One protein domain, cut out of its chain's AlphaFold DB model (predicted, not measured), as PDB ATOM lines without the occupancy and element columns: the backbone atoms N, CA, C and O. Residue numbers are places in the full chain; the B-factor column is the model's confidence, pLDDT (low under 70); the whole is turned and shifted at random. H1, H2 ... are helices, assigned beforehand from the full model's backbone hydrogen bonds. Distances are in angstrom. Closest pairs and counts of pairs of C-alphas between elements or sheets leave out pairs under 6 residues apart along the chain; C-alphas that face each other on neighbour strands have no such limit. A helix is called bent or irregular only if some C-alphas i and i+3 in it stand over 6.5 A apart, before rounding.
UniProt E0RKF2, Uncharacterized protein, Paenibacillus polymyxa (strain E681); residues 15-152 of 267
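This is residues 15 to 152 of the 267 residues of an uncharacterized protein of Paenibacillus polymyxa (strain E681) (UniProt E0RKF2). Picture a flat, open frame of helices: the long H1 makes one side, H2 folds back from its last turns as the other arm of a V, and the free-standing H3 crosses the gap to H4, which packs on the beginning of H1, leaving the middle of the frame empty. H5 packs farther along H1, and H6, bent near its beginning, starts by the corner of the V, passes near H2 and sticks out as a long arm with residues 137 to 151. The printed part has 138 residues with six named helices, H1 to H6 in order, and no named strand, an all-helix class. It is loose, with a radius of gyration of the C-alphas of 19.4 A and spans of 54 by 48 by 20 A.

Find C-alpha 15 at (108.247, -16.393, 10.065); from there H1, residues 15 to 48, runs 49.7 A to C-alpha 48 at (81.222, -36.430, -26.530). Next comes H2, residues 52 to 71, 29.1 A long. H3 is residues 73 to 84, H4 is residues 88 to 103 and 22.2 A long, and H5 is residues 109 to 117. H6, residues 121 to 151, was assigned as one helix by its hydrogen bonds but is bent: C-alphas 128 and 131 are 6.6 A apart. Its arms are H6a, residues 121 to 128, and H6b, residues 131 to 151, which runs 30.8 A to C-alpha 151 at (55.449, -17.072, 14.468).

Start at H1, the hub, which touches four other helices. Its residues 42 to 46 touch H2 in a helical hairpin, opposite ways at a shallow tilt of 32 degrees; the closest C-alphas, of Ser 46 and Glu 52, are 5.3 A apart. Residues 17 to 30 of H1 touch H4, the same way at a steep tilt of 39 degrees, closest at the C-alphas of Phe 22 and Phe 94, 4.6 A. Residues 30 to 41 touch H5 at a shallow tilt of 26 degrees, closest at the C-alphas of Ala 37 and Arg 113, 6.4 A. H6a touches H1 at 35.1 degrees, only just steep, closest at the C-alphas of Thr 45 and Trp 121, 6.0 A. H6b is close to H2 but not clearly touching: the closest C-alphas, of Tyr 62 and Ile 132, are 7.6 A apart. H3 touches no helix and is apart from H1. In H1 to H5, H6a and H6b, every O i to N i+4 pair is within hydrogen-bond range.

Look for the two C-alphas farthest apart at Leu 103 and Asp 152, 57.3 A. The printed part has no cut, and its five links between helices are tight. Mean pLDDT of the printed part is 83.3; it falls under 70 at residues 73 to 86 and 148 to 152.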
ATOM      1  N   TYR A  15     108.012 -15.346  11.064       82.12
ATOM      2  CA  TYR A  15     108.247 -16.393  10.065       82.12
ATOM      3  C   TYR A  15     107.127 -17.436  10.007       82.12
ATOM      4  O   TYR A  15     106.798 -17.922   8.926       82.12
ATOM      5  N   TYR A  16     106.488 -17.738  11.141       85.88
ATOM      6  CA  TYR A  16     105.336 -18.639  11.173       85.88
ATOM      7  C   TYR A  16     104.151 -18.072  10.378       85.88
ATOM      8  O   TYR A  16     103.517 -18.793   9.608       85.88
ATOM      9  N   LEU A  17     103.877 -16.770  10.510       82.75
ATOM     10  CA  LEU A  17     102.800 -16.110   9.771       82.75
ATOM     11  C   LEU A  17     103.086 -16.058   8.262       82.75
ATOM     12  O   LEU A  17     102.180 -16.329   7.478       82.75
ATOM     13  N   LEU A  18     104.332 -15.775   7.866       85.00
ATOM     14  CA  LEU A  18     104.746 -15.783   6.456       85.00
ATOM     15  C   LEU A  18     104.653 -17.184   5.839       85.00
ATOM     16  O   LEU A  18     104.117 -17.348   4.744       85.00
ATOM     17  N   CYS A  19     105.120 -18.210   6.553       88.00
ATOM     18  CA  CYS A  19     105.005 -19.596   6.100       88.00
ATOM     19  C   CYS A  19     103.532 -19.990   5.921       88.00
ATOM     20  O   CYS A  19     103.143 -20.550   4.897       88.00
ATOM     21  N   LYS A  20     102.670 -19.600   6.868       87.81
ATOM     22  CA  LYS A  20     101.229 -19.835   6.764       87.81
ATOM     23  C   LYS A  20     100.607 -19.132   5.553       87.81
ATOM     24  O   LYS A  20      99.797 -19.748   4.866       87.81
ATOM     25  N   SER A  21     100.967 -17.876   5.266       87.19
ATOM     26  CA  SER A  21     100.456 -17.175   4.077       87.19
ATOM     27  C   SER A  21     100.945 -17.802   2.775       87.19
ATOM     28  O   SER A  21     100.166 -17.910   1.832       87.19
ATOM     29  N   PHE A  22     102.196 -18.268   2.733       91.19
ATOM     30  CA  PHE A  22     102.739 -18.989   1.583       91.19
ATOM     31  C   PHE A  22     101.940 -20.268   1.305       91.19
ATOM     32  O   PHE A  22     101.428 -20.453   0.203       91.19
ATOM     33  N   LEU A  23     101.761 -21.112   2.328       90.88
ATOM     34  CA  LEU A  23     101.014 -22.367   2.217       90.88
ATOM     35  C   LEU A  23      99.552 -22.144   1.820       90.88
ATOM     36  O   LEU A  23      99.009 -22.911   1.032       90.88
ATOM     37  N   LEU A  24      98.918 -21.080   2.318       90.94
ATOM     38  CA  LEU A  24      97.572 -20.699   1.882       90.94
ATOM     39  C   LEU A  24      97.528 -20.359   0.387       90.94
ATOM     40  O   LEU A  24      96.576 -20.749  -0.285       90.94
ATOM     41  N   GLY A  25      98.546 -19.668  -0.133       89.75
ATOM     42  CA  GLY A  25      98.674 -19.383  -1.564       89.75
ATOM     43  C   GLY A  25      98.820 -20.655  -2.396       89.75
ATOM     44  O   GLY A  25      98.087 -20.843  -3.365       89.75
ATOM     45  N   VAL A  26      99.698 -21.566  -1.966       91.19
ATOM     46  CA  VAL A  26      99.901 -22.876  -2.608       91.19
ATOM     47  C   VAL A  26      98.602 -23.686  -2.647       91.19
ATOM     48  O   VAL A  26      98.200 -24.159  -3.706       91.19
ATOM     49  N   LEU A  27      97.900 -23.800  -1.514       91.12
ATOM     50  CA  LEU A  27      96.635 -24.537  -1.435       91.12
ATOM     51  C   LEU A  27      95.555 -23.932  -2.336       91.12
ATOM     52  O   LEU A  27      94.826 -24.665  -2.999       91.12
ATOM     53  N   LEU A  28      95.446 -22.601  -2.373       91.88
ATOM     54  CA  LEU A  28      94.464 -21.925  -3.216       91.88
ATOM     55  C   LEU A  28      94.741 -22.161  -4.706       91.88
ATOM     56  O   LEU A  28      93.800 -22.377  -5.470       91.88
ATOM     57  N   ALA A  29      96.012 -22.161  -5.107       90.38
ATOM     58  CA  ALA A  29      96.409 -22.460  -6.476       90.38
ATOM     59  C   ALA A  29      96.110 -23.919  -6.860       90.38
ATOM     60  O   ALA A  29      95.528 -24.152  -7.918       90.38
ATOM     61  N   GLU A  30      96.406 -24.883  -5.982       88.06
ATOM     62  CA  GLU A  30      96.101 -26.302  -6.224       88.06
ATOM     63  C   GLU A  30      94.592 -26.531  -6.392       88.06
ATOM     64  O   GLU A  30      94.151 -27.202  -7.325       88.06
ATOM     65  N   ILE A  31      93.774 -25.903  -5.538       89.75
ATOM     66  CA  ILE A  31      92.311 -25.963  -5.650       89.75
ATOM     67  C   ILE A  31      91.848 -25.365  -6.985       89.75
ATOM     68  O   ILE A  31      91.004 -25.954  -7.658       89.75
ATOM     69  N   ALA A  32      92.390 -24.214  -7.392       90.06
ATOM     70  CA  ALA A  32      92.010 -23.558  -8.641       90.06
ATOM     71  C   ALA A  32      92.349 -24.410  -9.875       90.06
ATOM     72  O   ALA A  32      91.522 -24.554 -10.781       90.06
ATOM     73  N   LEU A  33      93.539 -25.012  -9.903       88.19
ATOM     74  CA  LEU A  33      93.955 -25.902 -10.982       88.19
ATOM     75  C   LEU A  33      93.133 -27.205 -10.993       88.19
ATOM     76  O   LEU A  33      92.709 -27.649 -12.063       88.19
ATOM     77  N   GLY A  34      92.816 -27.766  -9.822       87.50
ATOM     78  CA  GLY A  34      91.919 -28.916  -9.688       87.50
ATOM     79  C   GLY A  34      90.509 -28.629 -10.216       87.50
ATOM     80  O   GLY A  34      89.966 -29.415 -10.992       87.50
ATOM     81  N   ILE A  35      89.936 -27.466  -9.884       88.56
ATOM     82  CA  ILE A  35      88.640 -27.019 -10.426       88.56
ATOM     83  C   ILE A  35      88.708 -26.901 -11.950       88.56
ATOM     84  O   ILE A  35      87.825 -27.408 -12.641       88.56
ATOM     85  N   LYS A  36      89.766 -26.285 -12.493       89.06
ATOM     86  CA  LYS A  36      89.968 -26.177 -13.946       89.06
ATOM     87  C   LYS A  36      90.000 -27.557 -14.611       89.06
ATOM     88  O   LYS A  36      89.366 -27.740 -15.648       89.06
ATOM     89  N   ALA A  37      90.695 -28.530 -14.019       87.50
ATOM     90  CA  ALA A  37      90.758 -29.897 -14.535       87.50
ATOM     91  C   ALA A  37      89.380 -30.583 -14.548       87.50
ATOM     92  O   ALA A  37      89.026 -31.211 -15.547       87.50
ATOM     93  N   ILE A  38      88.580 -30.419 -13.488       87.06
ATOM     94  CA  ILE A  38      87.208 -30.953 -13.411       87.06
ATOM     95  C   ILE A  38      86.326 -30.336 -14.500       87.06
ATOM     96  O   ILE A  38      85.634 -31.066 -15.206       87.06
ATOM     97  N   VAL A  39      86.359 -29.008 -14.654       88.50
ATOM     98  CA  VAL A  39      85.517 -28.287 -15.623       88.50
ATOM     99  C   VAL A  39      85.852 -28.696 -17.055       88.50
ATOM    100  O   VAL A  39      84.941 -29.056 -17.795       88.50
ATOM    101  N   LEU A  40      87.138 -28.730 -17.421       88.06
ATOM    102  CA  LEU A  40      87.577 -29.152 -18.759       88.06
ATOM    103  C   LEU A  40      87.199 -30.608 -19.056       88.06
ATOM    104  O   LEU A  40      86.747 -30.932 -20.151       88.06
ATOM    105  N   SER A  41      87.353 -31.497 -18.075       86.12
ATOM    106  CA  SER A  41      86.982 -32.906 -18.246       86.12
ATOM    107  C   SER A  41      85.469 -33.063 -18.410       86.12
ATOM    108  O   SER A  41      85.004 -33.848 -19.238       86.12
ATOM    109  N   PHE A  42      84.681 -32.286 -17.663       86.06
ATOM    110  CA  PHE A  42      83.226 -32.295 -17.767       86.06
ATOM    111  C   PHE A  42      82.728 -31.722 -19.098       86.06
ATOM    112  O   PHE A  42      81.796 -32.278 -19.679       86.06
ATOM    113  N   GLU A  43      83.363 -30.664 -19.605       86.19
ATOM    114  CA  GLU A  43      83.101 -30.095 -20.929       86.19
ATOM    115  C   GLU A  43      83.340 -31.140 -22.025       86.19
ATOM    116  O   GLU A  43      82.407 -31.495 -22.748       86.19
ATOM    117  N   ASN A  44      84.538 -31.734 -22.065       86.62
ATOM    118  CA  ASN A  44      84.907 -32.747 -23.057       86.62
ATOM    119  C   ASN A  44      83.944 -33.944 -23.049       86.62
ATOM    120  O   ASN A  44      83.447 -34.369 -24.092       86.62
ATOM    121  N   THR A  45      83.623 -34.456 -21.858       84.75
ATOM    122  CA  THR A  45      82.706 -35.593 -21.708       84.75
ATOM    123  C   THR A  45      81.266 -35.216 -22.086       84.75
ATOM    124  O   THR A  45      80.507 -36.054 -22.574       84.75
ATOM    125  N   SER A  46      80.859 -33.959 -21.883       85.25
ATOM    126  CA  SER A  46      79.523 -33.475 -22.255       85.25
ATOM    127  C   SER A  46      79.372 -33.292 -23.764       85.25
ATOM    128  O   SER A  46      78.325 -33.658 -24.301       85.25
ATOM    129  N   ILE A  47      80.411 -32.802 -24.448       86.00
ATOM    130  CA  ILE A  47      80.464 -32.705 -25.915       86.00
ATOM    131  C   ILE A  47      80.389 -34.109 -26.526       86.00
ATOM    132  O   ILE A  47      79.545 -34.372 -27.382       86.00
ATOM    133  N   GLN A  48      81.189 -35.054 -26.018       87.19
ATOM    134  CA  GLN A  48      81.222 -36.430 -26.530       87.19
ATOM    135  C   GLN A  48      79.864 -37.146 -26.421       87.19
ATOM    136  O   GLN A  48      79.510 -37.936 -27.292       87.19
ATOM    137  N   ASN A  49      79.076 -36.847 -25.383       84.62
ATOM    138  CA  ASN A  49      77.748 -37.433 -25.169       84.62
ATOM    139  C   ASN A  49      76.588 -36.598 -25.754       84.62
ATOM    140  O   ASN A  49      75.427 -36.918 -25.494       84.62
ATOM    141  N   GLN A  50      76.871 -35.527 -26.511       84.12
ATOM    142  CA  GLN A  50      75.867 -34.592 -27.051       84.12
ATOM    143  C   GLN A  50      74.960 -33.971 -25.964       84.12
ATOM    144  O   GLN A  50      73.765 -33.748 -26.164       84.12
ATOM    145  N   LYS A  51      75.508 -33.712 -24.768       86.31
ATOM    146  CA  LYS A  51      74.800 -33.142 -23.602       86.31
ATOM    147  C   LYS A  51      75.286 -31.738 -23.228       86.31
ATOM    148  O   LYS A  51      75.168 -31.339 -22.071       86.31
ATOM    149  N   GLU A  52      75.775 -30.961 -24.190       86.31
ATOM    150  CA  GLU A  52      76.315 -29.605 -23.978       86.31
ATOM    151  C   GLU A  52      75.351 -28.662 -23.241       86.31
ATOM    152  O   GLU A  52      75.769 -27.851 -22.417       86.31
ATOM    153  N   VAL A  53      74.039 -28.809 -23.455       87.25
ATOM    154  CA  VAL A  53      73.023 -28.005 -22.756       87.25
ATOM    155  C   VAL A  53      73.113 -28.164 -21.232       87.25
ATOM    156  O   VAL A  53      73.009 -27.182 -20.498       87.25
ATOM    157  N   TRP A  54      73.362 -29.380 -20.734       84.75
ATOM    158  CA  TRP A  54      73.473 -29.640 -19.295       84.75
ATOM    159  C   TRP A  54      74.725 -29.019 -18.679       84.75
ATOM    160  O   TRP A  54      74.678 -28.568 -17.534       84.75
ATOM    161  N   PHE A  55      75.818 -28.944 -19.445       87.25
ATOM    162  CA  PHE A  55      77.031 -28.244 -19.033       87.25
ATOM    163  C   PHE A  55      76.738 -26.762 -18.767       87.25
ATOM    164  O   PHE A  55      76.984 -26.269 -17.664       87.25
ATOM    165  N   TRP A  56      76.110 -26.076 -19.726       88.44
ATOM    166  CA  TRP A  56      75.775 -24.657 -19.590       88.44
ATOM    167  C   TRP A  56      74.769 -24.377 -18.471       88.44
ATOM    168  O   TRP A  56      74.909 -23.373 -17.772       88.44
ATOM    169  N   ILE A  57      73.803 -25.273 -18.236       88.69
ATOM    170  CA  ILE A  57      72.871 -25.163 -17.101       88.69
ATOM    171  C   ILE A  57      73.630 -25.186 -15.767       88.69
ATOM    172  O   ILE A  57      73.393 -24.332 -14.912       88.69
ATOM    173  N   ILE A  58      74.554 -26.133 -15.584       88.94
ATOM    174  CA  ILE A  58      75.346 -26.235 -14.348       88.94
ATOM    175  C   ILE A  58      76.217 -24.989 -14.160       88.94
ATOM    176  O   ILE A  58      76.237 -24.417 -13.069       88.94
ATOM    177  N   VAL A  59      76.886 -24.522 -15.217       89.06
ATOM    178  CA  VAL A  59      77.702 -23.298 -15.175       89.06
ATOM    179  C   VAL A  59      76.853 -22.083 -14.787       89.06
ATOM    180  O   VAL A  59      77.238 -21.322 -13.897       89.06
ATOM    181  N   ALA A  60      75.667 -21.924 -15.381       90.00
ATOM    182  CA  ALA A  60      74.750 -20.835 -15.054       90.00
ATOM    183  C   ALA A  60      74.297 -20.871 -13.583       90.00
ATOM    184  O   ALA A  60      74.250 -19.829 -12.926       90.00
ATOM    185  N   LEU A  61      74.023 -22.059 -13.029       90.56
ATOM    186  CA  LEU A  61      73.677 -22.220 -11.613       90.56
ATOM    187  C   LEU A  61      74.825 -21.799 -10.687       90.56
ATOM    188  O   LEU A  61      74.590 -21.078  -9.716       90.56
ATOM    189  N   TYR A  62      76.067 -22.184 -10.994       90.56
ATOM    190  CA  TYR A  62      77.232 -21.752 -10.218       90.56
ATOM    191  C   TYR A  62      77.449 -20.235 -10.282       90.56
ATOM    192  O   TYR A  62      77.734 -19.621  -9.252       90.56
ATOM    193  N   LEU A  63      77.249 -19.611 -11.448       89.00
ATOM    194  CA  LEU A  63      77.315 -18.154 -11.595       89.00
ATOM    195  C   LEU A  63      76.226 -17.440 -10.785       89.00
ATOM    196  O   LEU A  63      76.515 -16.439 -10.129       89.00
ATOM    197  N   LEU A  64      74.998 -17.969 -10.759       89.75
ATOM    198  CA  LEU A  64      73.926 -17.433  -9.916       89.75
ATOM    199  C   LEU A  64      74.276 -17.518  -8.426       89.75
ATOM    200  O   LEU A  64      74.113 -16.537  -7.698       89.75
ATOM    201  N   ILE A  65      74.801 -18.660  -7.966       88.31
ATOM    202  CA  ILE A  65      75.247 -18.835  -6.575       88.31
ATOM    203  C   ILE A  65      76.358 -17.831  -6.235       88.31
ATOM    204  O   ILE A  65      76.296 -17.178  -5.187       88.31
ATOM    205  N   ALA A  66      77.345 -17.668  -7.121       85.88
ATOM    206  CA  ALA A  66      78.429 -16.706  -6.950       85.88
ATOM    207  C   ALA A  66      77.908 -15.260  -6.900       85.88
ATOM    208  O   ALA A  66      78.287 -14.506  -6.006       85.88
ATOM    209  N   GLY A  67      76.975 -14.889  -7.783       85.25
ATOM    210  CA  GLY A  67      76.331 -13.572  -7.787       85.25
ATOM    211  C   GLY A  67      75.592 -13.271  -6.480       85.25
ATOM    212  O   GLY A  67      75.783 -12.210  -5.886       85.25
ATOM    213  N   ILE A  68      74.821 -14.234  -5.960       84.38
ATOM    214  CA  ILE A  68      74.153 -14.113  -4.652       84.38
ATOM    215  C   ILE A  68      75.178 -13.901  -3.529       84.38
ATOM    216  O   ILE A  68      74.921 -13.146  -2.589       84.38
ATOM    217  N   TYR A  69      76.332 -14.570  -3.596       82.31
ATOM    218  CA  TYR A  69      77.390 -14.413  -2.600       82.31
ATOM    219  C   TYR A  69      78.073 -13.043  -2.689       82.31
ATOM    220  O   TYR A  69      78.286 -12.415  -1.656       82.31
ATOM    221  N   LEU A  70      78.332 -12.536  -3.897       79.75
ATOM    222  CA  LEU A  70      78.922 -11.211  -4.115       79.75
ATOM    223  C   LEU A  70      78.026 -10.071  -3.621       79.75
ATOM    224  O   LEU A  70      78.532  -9.075  -3.112       79.75
ATOM    225  N   ILE A  71      76.702 -10.211  -3.714       78.00
ATOM    226  CA  ILE A  71      75.755  -9.196  -3.215       78.00
ATOM    227  C   ILE A  71      75.729  -9.156  -1.675       78.00
ATOM    228  O   ILE A  71      75.335  -8.150  -1.077       78.00
ATOM    229  N   LYS A  72      76.188 -10.209  -0.981       77.50
ATOM    230  CA  LYS A  72      76.262 -10.190   0.485       77.50
ATOM    231  C   LYS A  72      77.326  -9.196   0.948       77.50
ATOM    232  O   LYS A  72      78.525  -9.459   0.913       77.50
ATOM    233  N   ARG A  73      76.842  -8.075   1.489       59.56
ATOM    234  CA  ARG A  73      77.613  -6.952   2.057       59.56
ATOM    235  C   ARG A  73      78.720  -7.367   3.042       59.56
ATOM    236  O   ARG A  73      79.701  -6.650   3.209       59.56
ATOM    237  N   GLU A  74      78.575  -8.522   3.682       67.38
ATOM    238  CA  GLU A  74      79.535  -9.065   4.646       67.38
ATOM    239  C   GLU A  74      80.884  -9.456   4.016       67.38
ATOM    240  O   GLU A  74      81.926  -9.218   4.625       67.38
ATOM    241  N   VAL A  75      80.881  -9.958   2.775       66.94
ATOM    242  CA  VAL A  75      82.098 -10.365   2.046       66.94
ATOM    243  C   VAL A  75      82.965  -9.144   1.741       66.94
ATOM    244  O   VAL A  75      84.157  -9.123   2.041       66.94
ATOM    245  N   TRP A  76      82.341  -8.077   1.239       66.38
ATOM    246  CA  TRP A  76      83.019  -6.815   0.950       66.38
ATOM    247  C   TRP A  76      83.619  -6.178   2.200       66.38
ATOM    248  O   TRP A  76      84.736  -5.667   2.142       66.38
ATOM    249  N   ARG A  77      82.923  -6.242   3.346       66.12
ATOM    250  CA  ARG A  77      83.438  -5.702   4.612       66.12
ATOM    251  C   ARG A  77      84.717  -6.416   5.048       66.12
ATOM    252  O   ARG A  77      85.671  -5.745   5.430       66.12
ATOM    253  N   GLN A  78      84.747  -7.747   4.980       63.84
ATOM    254  CA  GLN A  78      85.921  -8.529   5.381       63.84
ATOM    255  C   GLN A  78      87.116  -8.287   4.451       63.84
ATOM    256  O   GLN A  78      88.217  -8.031   4.937       63.84
ATOM    257  N   SER A  79      86.895  -8.253   3.134       64.06
ATOM    258  CA  SER A  79      87.952  -7.933   2.167       64.06
ATOM    259  C   SER A  79      88.536  -6.534   2.391       64.06
ATOM    260  O   SER A  79      89.751  -6.358   2.332       64.06
ATOM    261  N   ASN A  80      87.698  -5.546   2.728       64.38
ATOM    262  CA  ASN A  80      88.159  -4.176   2.968       64.38
ATOM    263  C   ASN A  80      89.032  -4.052   4.230       64.38
ATOM    264  O   ASN A  80      89.968  -3.257   4.253       64.38
ATOM    265  N   ILE A  81      88.762  -4.851   5.270       64.75
ATOM    266  CA  ILE A  81      89.584  -4.894   6.493       64.75
ATOM    267  C   ILE A  81      90.976  -5.464   6.180       64.75
ATOM    268  O   ILE A  81      91.985  -4.906   6.611       64.75
ATOM    269  N   ILE A  82      91.041  -6.530   5.375       65.06
ATOM    270  CA  ILE A  82      92.310  -7.138   4.954       65.06
ATOM    271  C   ILE A  82      93.121  -6.147   4.107       65.06
ATOM    272  O   ILE A  82      94.309  -5.958   4.363       65.06
ATOM    273  N   ILE A  83      92.487  -5.448   3.162       65.50
ATOM    274  CA  ILE A  83      93.152  -4.455   2.299       65.50
ATOM    275  C   ILE A  83      93.643  -3.239   3.106       65.50
ATOM    276  O   ILE A  83      94.760  -2.766   2.888       65.50
ATOM    277  N   LYS A  84      92.867  -2.761   4.090       65.06
ATOM    278  CA  LYS A  84      93.278  -1.653   4.973       65.06
ATOM    279  C   LYS A  84      94.509  -1.980   5.827       65.06
ATOM    280  O   LYS A  84      95.226  -1.060   6.204       65.06
ATOM    281  N   SER A  85      94.794  -3.258   6.087       67.50
ATOM    282  CA  SER A  85      95.918  -3.671   6.941       67.50
ATOM    283  C   SER A  85      97.315  -3.388   6.361       67.50
ATOM    284  O   SER A  85      98.292  -3.491   7.100       67.50
ATOM    285  N   ARG A  86      97.434  -3.028   5.067       65.00
ATOM    286  CA  ARG A  86      98.684  -2.637   4.366       65.00
ATOM    287  C   ARG A  86      99.895  -3.576   4.566       65.00
ATOM    288  O   ARG A  86     101.029  -3.185   4.295       65.00
ATOM    289  N   ARG A  87      99.674  -4.834   4.958       74.25
ATOM    290  CA  ARG A  87     100.708  -5.879   5.077       74.25
ATOM    291  C   ARG A  87     101.052  -6.479   3.713       74.25
ATOM    292  O   ARG A  87     100.628  -7.580   3.364       74.25
ATOM    293  N   LEU A  88     101.771  -5.695   2.909       79.44
ATOM    294  CA  LEU A  88     102.202  -6.087   1.562       79.44
ATOM    295  C   LEU A  88     103.204  -7.246   1.585       79.44
ATOM    296  O   LEU A  88     103.251  -8.019   0.636       79.44
ATOM    297  N   ASP A  89     103.947  -7.408   2.679       81.69
ATOM    298  CA  ASP A  89     104.841  -8.538   2.933       81.69
ATOM    299  C   ASP A  89     104.106  -9.887   2.857       81.69
ATOM    300  O   ASP A  89     104.517 -10.781   2.118       81.69
ATOM    301  N   LEU A  90     102.963 -10.011   3.538       83.00
ATOM    302  CA  LEU A  90     102.134 -11.220   3.504       83.00
ATOM    303  C   LEU A  90     101.512 -11.453   2.126       83.00
ATOM    304  O   LEU A  90     101.392 -12.599   1.696       83.00
ATOM    305  N   LEU A  91     101.128 -10.381   1.429       84.62
ATOM    306  CA  LEU A  91     100.556 -10.468   0.087       84.62
ATOM    307  C   LEU A  91     101.599 -10.967  -0.918       84.62
ATOM    308  O   LEU A  91     101.309 -11.886  -1.678       84.62
ATOM    309  N   ILE A  92     102.819 -10.422  -0.888       87.81
ATOM    310  CA  ILE A  92     103.924 -10.857  -1.753       87.81
ATOM    311  C   ILE A  92     104.223 -12.339  -1.520       87.81
ATOM    312  O   ILE A  92     104.310 -13.105  -2.478       87.81
ATOM    313  N   VAL A  93     104.317 -12.769  -0.258       89.88
ATOM    314  CA  VAL A  93     104.576 -14.177   0.074       89.88
ATOM    315  C   VAL A  93     103.416 -15.081  -0.357       89.88
ATOM    316  O   VAL A  93     103.651 -16.143  -0.932       89.88
ATOM    317  N   PHE A  94     102.169 -14.653  -0.168       89.94
ATOM    318  CA  PHE A  94     100.995 -15.374  -0.660       89.94
ATOM    319  C   PHE A  94     101.019 -15.538  -2.190       89.94
ATOM    320  O   PHE A  94     100.875 -16.651  -2.695       89.94
ATOM    321  N   VAL A  95     101.262 -14.451  -2.930       91.25
ATOM    322  CA  VAL A  95     101.355 -14.463  -4.399       91.25
ATOM    323  C   VAL A  95     102.518 -15.336  -4.867       91.25
ATOM    324  O   VAL A  95     102.364 -16.077  -5.832       91.25
ATOM    325  N   SER A  96     103.653 -15.317  -4.163       91.56
ATOM    326  CA  SER A  96     104.785 -16.190  -4.483       91.56
ATOM    327  C   SER A  96     104.424 -17.675  -4.355       91.56
ATOM    328  O   SER A  96     104.793 -18.463  -5.222       91.56
ATOM    329  N   GLY A  97     103.625 -18.044  -3.345       89.88
ATOM    330  CA  GLY A  97     103.088 -19.397  -3.201       89.88
ATOM    331  C   GLY A  97     102.178 -19.776  -4.365       89.88
ATOM    332  O   GLY A  97     102.359 -20.835  -4.960       89.88
ATOM    333  N   VAL A  98     101.275 -18.879  -4.769       90.81
ATOM    334  CA  VAL A  98     100.408 -19.101  -5.937       90.81
ATOM    335  C   VAL A  98     101.231 -19.317  -7.212       90.81
ATOM    336  O   VAL A  98     101.040 -20.318  -7.899       90.81
ATOM    337  N   ILE A  99     102.172 -18.415  -7.515       90.88
ATOM    338  CA  ILE A  99     103.016 -18.491  -8.719       90.88
ATOM    339  C   ILE A  99     103.849 -19.772  -8.723       90.88
ATOM    340  O   ILE A  99     103.923 -20.435  -9.754       90.88
ATOM    341  N   SER A 100     104.438 -20.144  -7.581       89.00
ATOM    342  CA  SER A 100     105.236 -21.368  -7.482       89.00
ATOM    343  C   SER A 100     104.447 -22.605  -7.909       89.00
ATOM    344  O   SER A 100     104.976 -23.442  -8.634       89.00
ATOM    345  N   MET A 101     103.161 -22.673  -7.556       86.94
ATOM    346  CA  MET A 101     102.317 -23.813  -7.897       86.94
ATOM    347  C   MET A 101     101.905 -23.829  -9.370       86.94
ATOM    348  O   MET A 101     101.866 -24.891  -9.980       86.94
ATOM    349  N   PHE A 102     101.655 -22.656  -9.961       84.56
ATOM    350  CA  PHE A 102     101.412 -22.541 -11.401       84.56
ATOM    351  C   PHE A 102     102.638 -22.922 -12.240       84.56
ATOM    352  O   PHE A 102     102.468 -23.477 -13.315       84.56
ATOM    353  N   LEU A 103     103.860 -22.651 -11.766       84.94
ATOM    354  CA  LEU A 103     105.090 -23.021 -12.481       84.94
ATOM    355  C   LEU A 103     105.366 -24.529 -12.472       84.94
ATOM    356  O   LEU A 103     106.017 -25.030 -13.383       84.94
ATOM    357  N   ILE A 104     104.907 -25.231 -11.437       84.00
ATOM    358  CA  ILE A 104     105.083 -26.682 -11.279       84.00
ATOM    359  C   ILE A 104     103.919 -27.455 -11.938       84.00
ATOM    360  O   ILE A 104     103.944 -28.677 -11.964       84.00
ATOM    361  N   ASP A 105     102.906 -26.758 -12.476       80.44
ATOM    362  CA  ASP A 105     101.639 -27.335 -12.968       80.44
ATOM    363  C   ASP A 105     100.866 -28.149 -11.906       80.44
ATOM    364  O   ASP A 105      99.996 -28.967 -12.210       80.44
ATOM    365  N   GLY A 106     101.124 -27.834 -10.634       81.94
ATOM    366  CA  GLY A 106     100.561 -28.497  -9.464       81.94
ATOM    367  C   GLY A 106     101.170 -29.872  -9.178       81.94
ATOM    368  O   GLY A 106     101.675 -30.572 -10.046       81.94
ATOM    369  N   ILE A 107     101.146 -30.271  -7.909       80.50
ATOM    370  CA  ILE A 107     101.893 -31.448  -7.437       80.50
ATOM    371  C   ILE A 107     101.060 -32.724  -7.609       80.50
ATOM    372  O   ILE A 107     101.592 -33.771  -7.969       80.50
ATOM    373  N   GLY A 108      99.754 -32.658  -7.332       79.81
ATOM    374  CA  GLY A 108      98.856 -33.819  -7.370       79.81
ATOM    375  C   GLY A 108      97.960 -33.878  -8.605       79.81
ATOM    376  O   GLY A 108      97.089 -34.746  -8.698       79.81
ATOM    377  N   ILE A 109      98.132 -32.945  -9.539       83.12
ATOM    378  CA  ILE A 109      97.123 -32.653 -10.558       83.12
ATOM    379  C   ILE A 109      97.070 -33.718 -11.637       83.12
ATOM    380  O   ILE A 109      95.977 -34.069 -12.072       83.12
ATOM    381  N   ASP A 110      98.202 -34.290 -12.027       83.62
ATOM    382  CA  ASP A 110      98.223 -35.343 -13.044       83.62
ATOM    383  C   ASP A 110      97.557 -36.629 -12.554       83.62
ATOM    384  O   ASP A 110      96.754 -37.235 -13.267       83.62
ATOM    385  N   PHE A 111      97.810 -37.012 -11.298       83.94
ATOM    386  CA  PHE A 111      97.105 -38.126 -10.665       83.94
ATOM    387  C   PHE A 111      95.595 -37.861 -10.619       83.94
ATOM    388  O   PHE A 111      94.792 -38.718 -10.994       83.94
ATOM    389  N   PHE A 112      95.210 -36.650 -10.214       83.94
ATOM    390  CA  PHE A 112      93.815 -36.242 -10.135       83.94
ATOM    391  C   PHE A 112      93.130 -36.218 -11.510       83.94
ATOM    392  O   PHE A 112      92.014 -36.713 -11.652       83.94
ATOM    393  N   ARG A 113      93.810 -35.714 -12.545       83.12
ATOM    394  CA  ARG A 113      93.336 -35.691 -13.934       83.12
ATOM    395  C   ARG A 113      93.117 -37.102 -14.464       83.12
ATOM    396  O   ARG A 113      92.077 -37.368 -15.058       83.12
ATOM    397  N   ASN A 114      94.060 -38.009 -14.220       85.06
ATOM    398  CA  ASN A 114      93.920 -39.406 -14.618       85.06
ATOM    399  C   ASN A 114      92.718 -40.052 -13.932       85.06
ATOM    400  O   ASN A 114      91.907 -40.681 -14.603       85.06
ATOM    401  N   TRP A 115      92.554 -39.833 -12.626       85.81
ATOM    402  CA  TRP A 115      91.393 -40.323 -11.889       85.81
ATOM    403  C   TRP A 115      90.071 -39.781 -12.456       85.81
ATOM    404  O   TRP A 115      89.157 -40.564 -12.703       85.81
ATOM    405  N   ILE A 116      89.999 -38.475 -12.746       84.62
ATOM    406  CA  ILE A 116      88.828 -37.829 -13.362       84.62
ATOM    407  C   ILE A 116      88.503 -38.423 -14.734       84.62
ATOM    408  O   ILE A 116      87.334 -38.659 -15.027       84.62
ATOM    409  N   ASN A 117      89.509 -38.706 -15.559       82.00
ATOM    410  CA  ASN A 117      89.297 -39.250 -16.901       82.00
ATOM    411  C   ASN A 117      88.641 -40.644 -16.897       82.00
ATOM    412  O   ASN A 117      88.019 -41.020 -17.888       82.00
ATOM    413  N   TYR A 118      88.742 -41.405 -15.801       83.50
ATOM    414  CA  TYR A 118      88.048 -42.691 -15.659       83.50
ATOM    415  C   TYR A 118      86.569 -42.554 -15.262       83.50
ATOM    416  O   TYR A 118      85.823 -43.535 -15.324       83.50
ATOM    417  N   LEU A 119      86.114 -41.369 -14.843       84.38
ATOM    418  CA  LEU A 119      84.726 -41.155 -14.444       84.38
ATOM    419  C   LEU A 119      83.819 -40.979 -15.667       84.38
ATOM    420  O   LEU A 119      84.002 -40.094 -16.496       84.38
ATOM    421  N   SER A 120      82.763 -41.793 -15.737       85.12
ATOM    422  CA  SER A 120      81.692 -41.599 -16.723       85.12
ATOM    423  C   SER A 120      80.929 -40.288 -16.472       85.12
ATOM    424  O   SER A 120      80.842 -39.815 -15.333       85.12
ATOM    425  N   TRP A 121      80.304 -39.744 -17.521       84.56
ATOM    426  CA  TRP A 121      79.549 -38.486 -17.497       84.56
ATOM    427  C   TRP A 121      78.554 -38.387 -16.330       84.56
ATOM    428  O   TRP A 121      78.462 -37.349 -15.678       84.56
ATOM    429  N   LEU A 122      77.851 -39.483 -16.020       85.25
ATOM    430  CA  LEU A 122      76.878 -39.528 -14.923       85.25
ATOM    431  C   LEU A 122      77.519 -39.251 -13.557       85.25
ATOM    432  O   LEU A 122      76.957 -38.509 -12.755       85.25
ATOM    433  N   HIS A 123      78.705 -39.803 -13.299       88.12
ATOM    434  CA  HIS A 123      79.401 -39.581 -12.034       88.12
ATOM    435  C   HIS A 123      79.869 -38.127 -11.909       88.12
ATOM    436  O   HIS A 123      79.735 -37.532 -10.842       88.12
ATOM    437  N   MET A 124      80.337 -37.530 -13.010       84.94
ATOM    438  CA  MET A 124      80.718 -36.113 -13.058       84.94
ATOM    439  C   MET A 124      79.514 -35.191 -12.824       84.94
ATOM    440  O   MET A 124      79.607 -34.224 -12.069       84.94
ATOM    441  N   PHE A 125      78.359 -35.520 -13.409       85.88
ATOM    442  CA  PHE A 125      77.112 -34.788 -13.190       85.88
ATOM    443  C   PHE A 125      76.662 -34.842 -11.722       85.88
ATOM    444  O   PHE A 125      76.320 -33.816 -11.128       85.88
ATOM    445  N   VAL A 126      76.705 -36.023 -11.095       88.56
ATOM    446  CA  VAL A 126      76.387 -36.178  -9.666       88.56
ATOM    447  C   VAL A 126      77.364 -35.370  -8.808       88.56
ATOM    448  O   VAL A 126      76.925 -34.612  -7.945       88.56
ATOM    449  N   LEU A 127      78.667 -35.450  -9.088       89.12
ATOM    450  CA  LEU A 127      79.698 -34.721  -8.349       89.12
ATOM    451  C   LEU A 127      79.473 -33.200  -8.382       89.12
ATOM    452  O   LEU A 127      79.566 -32.545  -7.344       89.12
ATOM    453  N   LEU A 128      79.135 -32.640  -9.549       88.88
ATOM    454  CA  LEU A 128      78.897 -31.202  -9.721       88.88
ATOM    455  C   LEU A 128      77.522 -30.739  -9.212       88.88
ATOM    456  O   LEU A 128      77.361 -29.581  -8.835       88.88
ATOM    457  N   SER A 129      76.520 -31.615  -9.151       88.25
ATOM    458  CA  SER A 129      75.205 -31.246  -8.603       88.25
ATOM    459  C   SER A 129      75.183 -31.196  -7.069       88.25
ATOM    460  O   SER A 129      74.445 -30.392  -6.494       88.25
ATOM    461  N   LEU A 130      76.021 -31.985  -6.383       91.19
ATOM    462  CA  LEU A 130      76.043 -32.066  -4.915       91.19
ATOM    463  C   LEU A 130      76.221 -30.701  -4.216       91.19
ATOM    464  O   LEU A 130      75.383 -30.370  -3.371       91.19
ATOM    465  N   PRO A 131      77.228 -29.862  -4.546       90.19
ATOM    466  CA  PRO A 131      77.395 -28.556  -3.901       90.19
ATOM    467  C   PRO A 131      76.178 -27.636  -4.062       90.19
ATOM    468  O   PRO A 131      75.847 -26.882  -3.144       90.19
ATOM    469  N   ILE A 132      75.486 -27.722  -5.203       91.00
ATOM    470  CA  ILE A 132      74.270 -26.950  -5.485       91.00
ATOM    471  C   ILE A 132      73.145 -27.397  -4.545       91.00
ATOM    472  O   ILE A 132      72.498 -26.558  -3.916       91.00
ATOM    473  N   VAL A 133      72.952 -28.710  -4.381       91.38
ATOM    474  CA  VAL A 133      71.945 -29.272  -3.466       91.38
ATOM    475  C   VAL A 133      72.218 -28.852  -2.022       91.38
ATOM    476  O   VAL A 133      71.304 -28.387  -1.339       91.38
ATOM    477  N   PHE A 134      73.471 -28.932  -1.561       91.75
ATOM    478  CA  PHE A 134      73.845 -28.460  -0.222       91.75
ATOM    479  C   PHE A 134      73.577 -26.964  -0.043       91.75
ATOM    480  O   PHE A 134      73.042 -26.554   0.990       91.75
ATOM    481  N   PHE A 135      73.905 -26.142  -1.043       90.38
ATOM    482  CA  PHE A 135      73.623 -24.710  -1.001       90.38
ATOM    483  C   PHE A 135      72.120 -24.438  -0.860       90.38
ATOM    484  O   PHE A 135      71.722 -23.679   0.027       90.38
ATOM    485  N   VAL A 136      71.287 -25.098  -1.671       89.94
ATOM    486  CA  VAL A 136      69.821 -24.991  -1.603       89.94
ATOM    487  C   VAL A 136      69.291 -25.474  -0.250       89.94
ATOM    488  O   VAL A 136      68.474 -24.797   0.368       89.94
ATOM    489  N   ALA A 137      69.793 -26.586   0.284       91.31
ATOM    490  CA  ALA A 137      69.383 -27.082   1.597       91.31
ATOM    491  C   ALA A 137      69.685 -26.068   2.718       91.31
ATOM    492  O   ALA A 137      68.847 -25.813   3.587       91.31
ATOM    493  N   ILE A 138      70.862 -25.435   2.682       89.19
ATOM    494  CA  ILE A 138      71.256 -24.419   3.666       89.19
ATOM    495  C   ILE A 138      70.391 -23.160   3.536       89.19
ATOM    496  O   ILE A 138      69.996 -22.586   4.556       89.19
ATOM    497  N   THR A 139      70.097 -22.697   2.318       87.75
ATOM    498  CA  THR A 139      69.241 -21.518   2.119       87.75
ATOM    499  C   THR A 139      67.808 -21.795   2.560       87.75
ATOM    500  O   THR A 139      67.250 -20.978   3.293       87.75
ATOM    501  N   LEU A 140      67.253 -22.964   2.234       89.19
ATOM    502  CA  LEU A 140      65.935 -23.397   2.699       89.19
ATOM    503  C   LEU A 140      65.870 -23.468   4.224       89.19
ATOM    504  O   LEU A 140      64.961 -22.888   4.815       89.19
ATOM    505  N   ARG A 141      66.865 -24.068   4.888       88.06
ATOM    506  CA  ARG A 141      66.921 -24.112   6.359       88.06
ATOM    507  C   ARG A 141      66.951 -22.711   6.972       88.06
ATOM    508  O   ARG A 141      66.265 -22.450   7.957       88.06
ATOM    509  N   LYS A 142      67.718 -21.781   6.390       86.31
ATOM    510  CA  LYS A 142      67.757 -20.380   6.848       86.31
ATOM    511  C   LYS A 142      66.402 -19.687   6.691       86.31
ATOM    512  O   LYS A 142      65.997 -18.947   7.585       86.31
ATOM    513  N   LEU A 143      65.707 -19.932   5.581       84.50
ATOM    514  CA  LEU A 143      64.364 -19.403   5.343       84.50
ATOM    515  C   LEU A 143      63.349 -19.985   6.334       84.50
ATOM    516  O   LEU A 143      62.621 -19.216   6.957       84.50
ATOM    517  N   GLN A 144      63.368 -21.302   6.555       85.25
ATOM    518  CA  GLN A 144      62.509 -21.980   7.530       85.25
ATOM    519  C   GLN A 144      62.682 -21.395   8.934       85.25
ATOM    520  O   GLN A 144      61.703 -20.980   9.546       85.25
ATOM    521  N   ILE A 145      63.925 -21.244   9.409       80.81
ATOM    522  CA  ILE A 145      64.207 -20.652  10.728       80.81
ATOM    523  C   ILE A 145      63.657 -19.221  10.825       80.81
ATOM    524  O   ILE A 145      63.108 -18.837  11.858       80.81
ATOM    525  N   LYS A 146      63.776 -18.417   9.760       74.81
ATOM    526  CA  LYS A 146      63.228 -17.052   9.735       74.81
ATOM    527  C   LYS A 146      61.699 -17.049   9.829       74.81
ATOM    528  O   LYS A 146      61.152 -16.175  10.498       74.81
ATOM    529  N   MET A 147      61.027 -18.007   9.186       70.88
ATOM    530  CA  MET A 147      59.570 -18.160   9.246       70.88
ATOM    531  C   MET A 147      59.110 -18.624  10.633       70.88
ATOM    532  O   MET A 147      58.233 -17.987  11.209       70.88
ATOM    533  N   THR A 148      59.754 -19.630  11.229       64.19
ATOM    534  CA  THR A 148      59.434 -20.098  12.591       64.19
ATOM    535  C   THR A 148      59.656 -19.001  13.635       64.19
ATOM    536  O   THR A 148      58.787 -18.749  14.460       64.19
ATOM    537  N   LYS A 149      60.761 -18.246  13.546       59.41
ATOM    538  CA  LYS A 149      61.051 -17.117  14.452       59.41
ATOM    539  C   LYS A 149      60.092 -15.928  14.287       59.41
ATOM    540  O   LYS A 149      60.121 -15.016  15.109       59.41
ATOM    541  N   LYS A 150      59.305 -15.877  13.206       56.50
ATOM    542  CA  LYS A 150      58.259 -14.861  13.009       56.50
ATOM    543  C   LYS A 150      56.952 -15.253  13.707       56.50
ATOM    544  O   LYS A 150      56.236 -14.361  14.132       56.50
ATOM    545  N   ILE A 151      56.670 -16.551  13.830       57.75
ATOM    546  CA  ILE A 151      55.449 -17.072  14.468       57.75
ATOM    547  C   ILE A 151      55.525 -16.947  16.001       57.75
ATOM    548  O   ILE A 151      54.506 -16.768  16.651       57.75
ATOM    549  N   ASP A 152      56.731 -16.939  16.572       55.44
ATOM    550  CA  ASP A 152      56.971 -16.936  18.026       55.44
ATOM    551  C   ASP A 152      57.106 -15.522  18.648       55.44
ATOM    552  O   ASP A 152      57.850 -15.320  19.606       55.44
TER     553      ASP A 152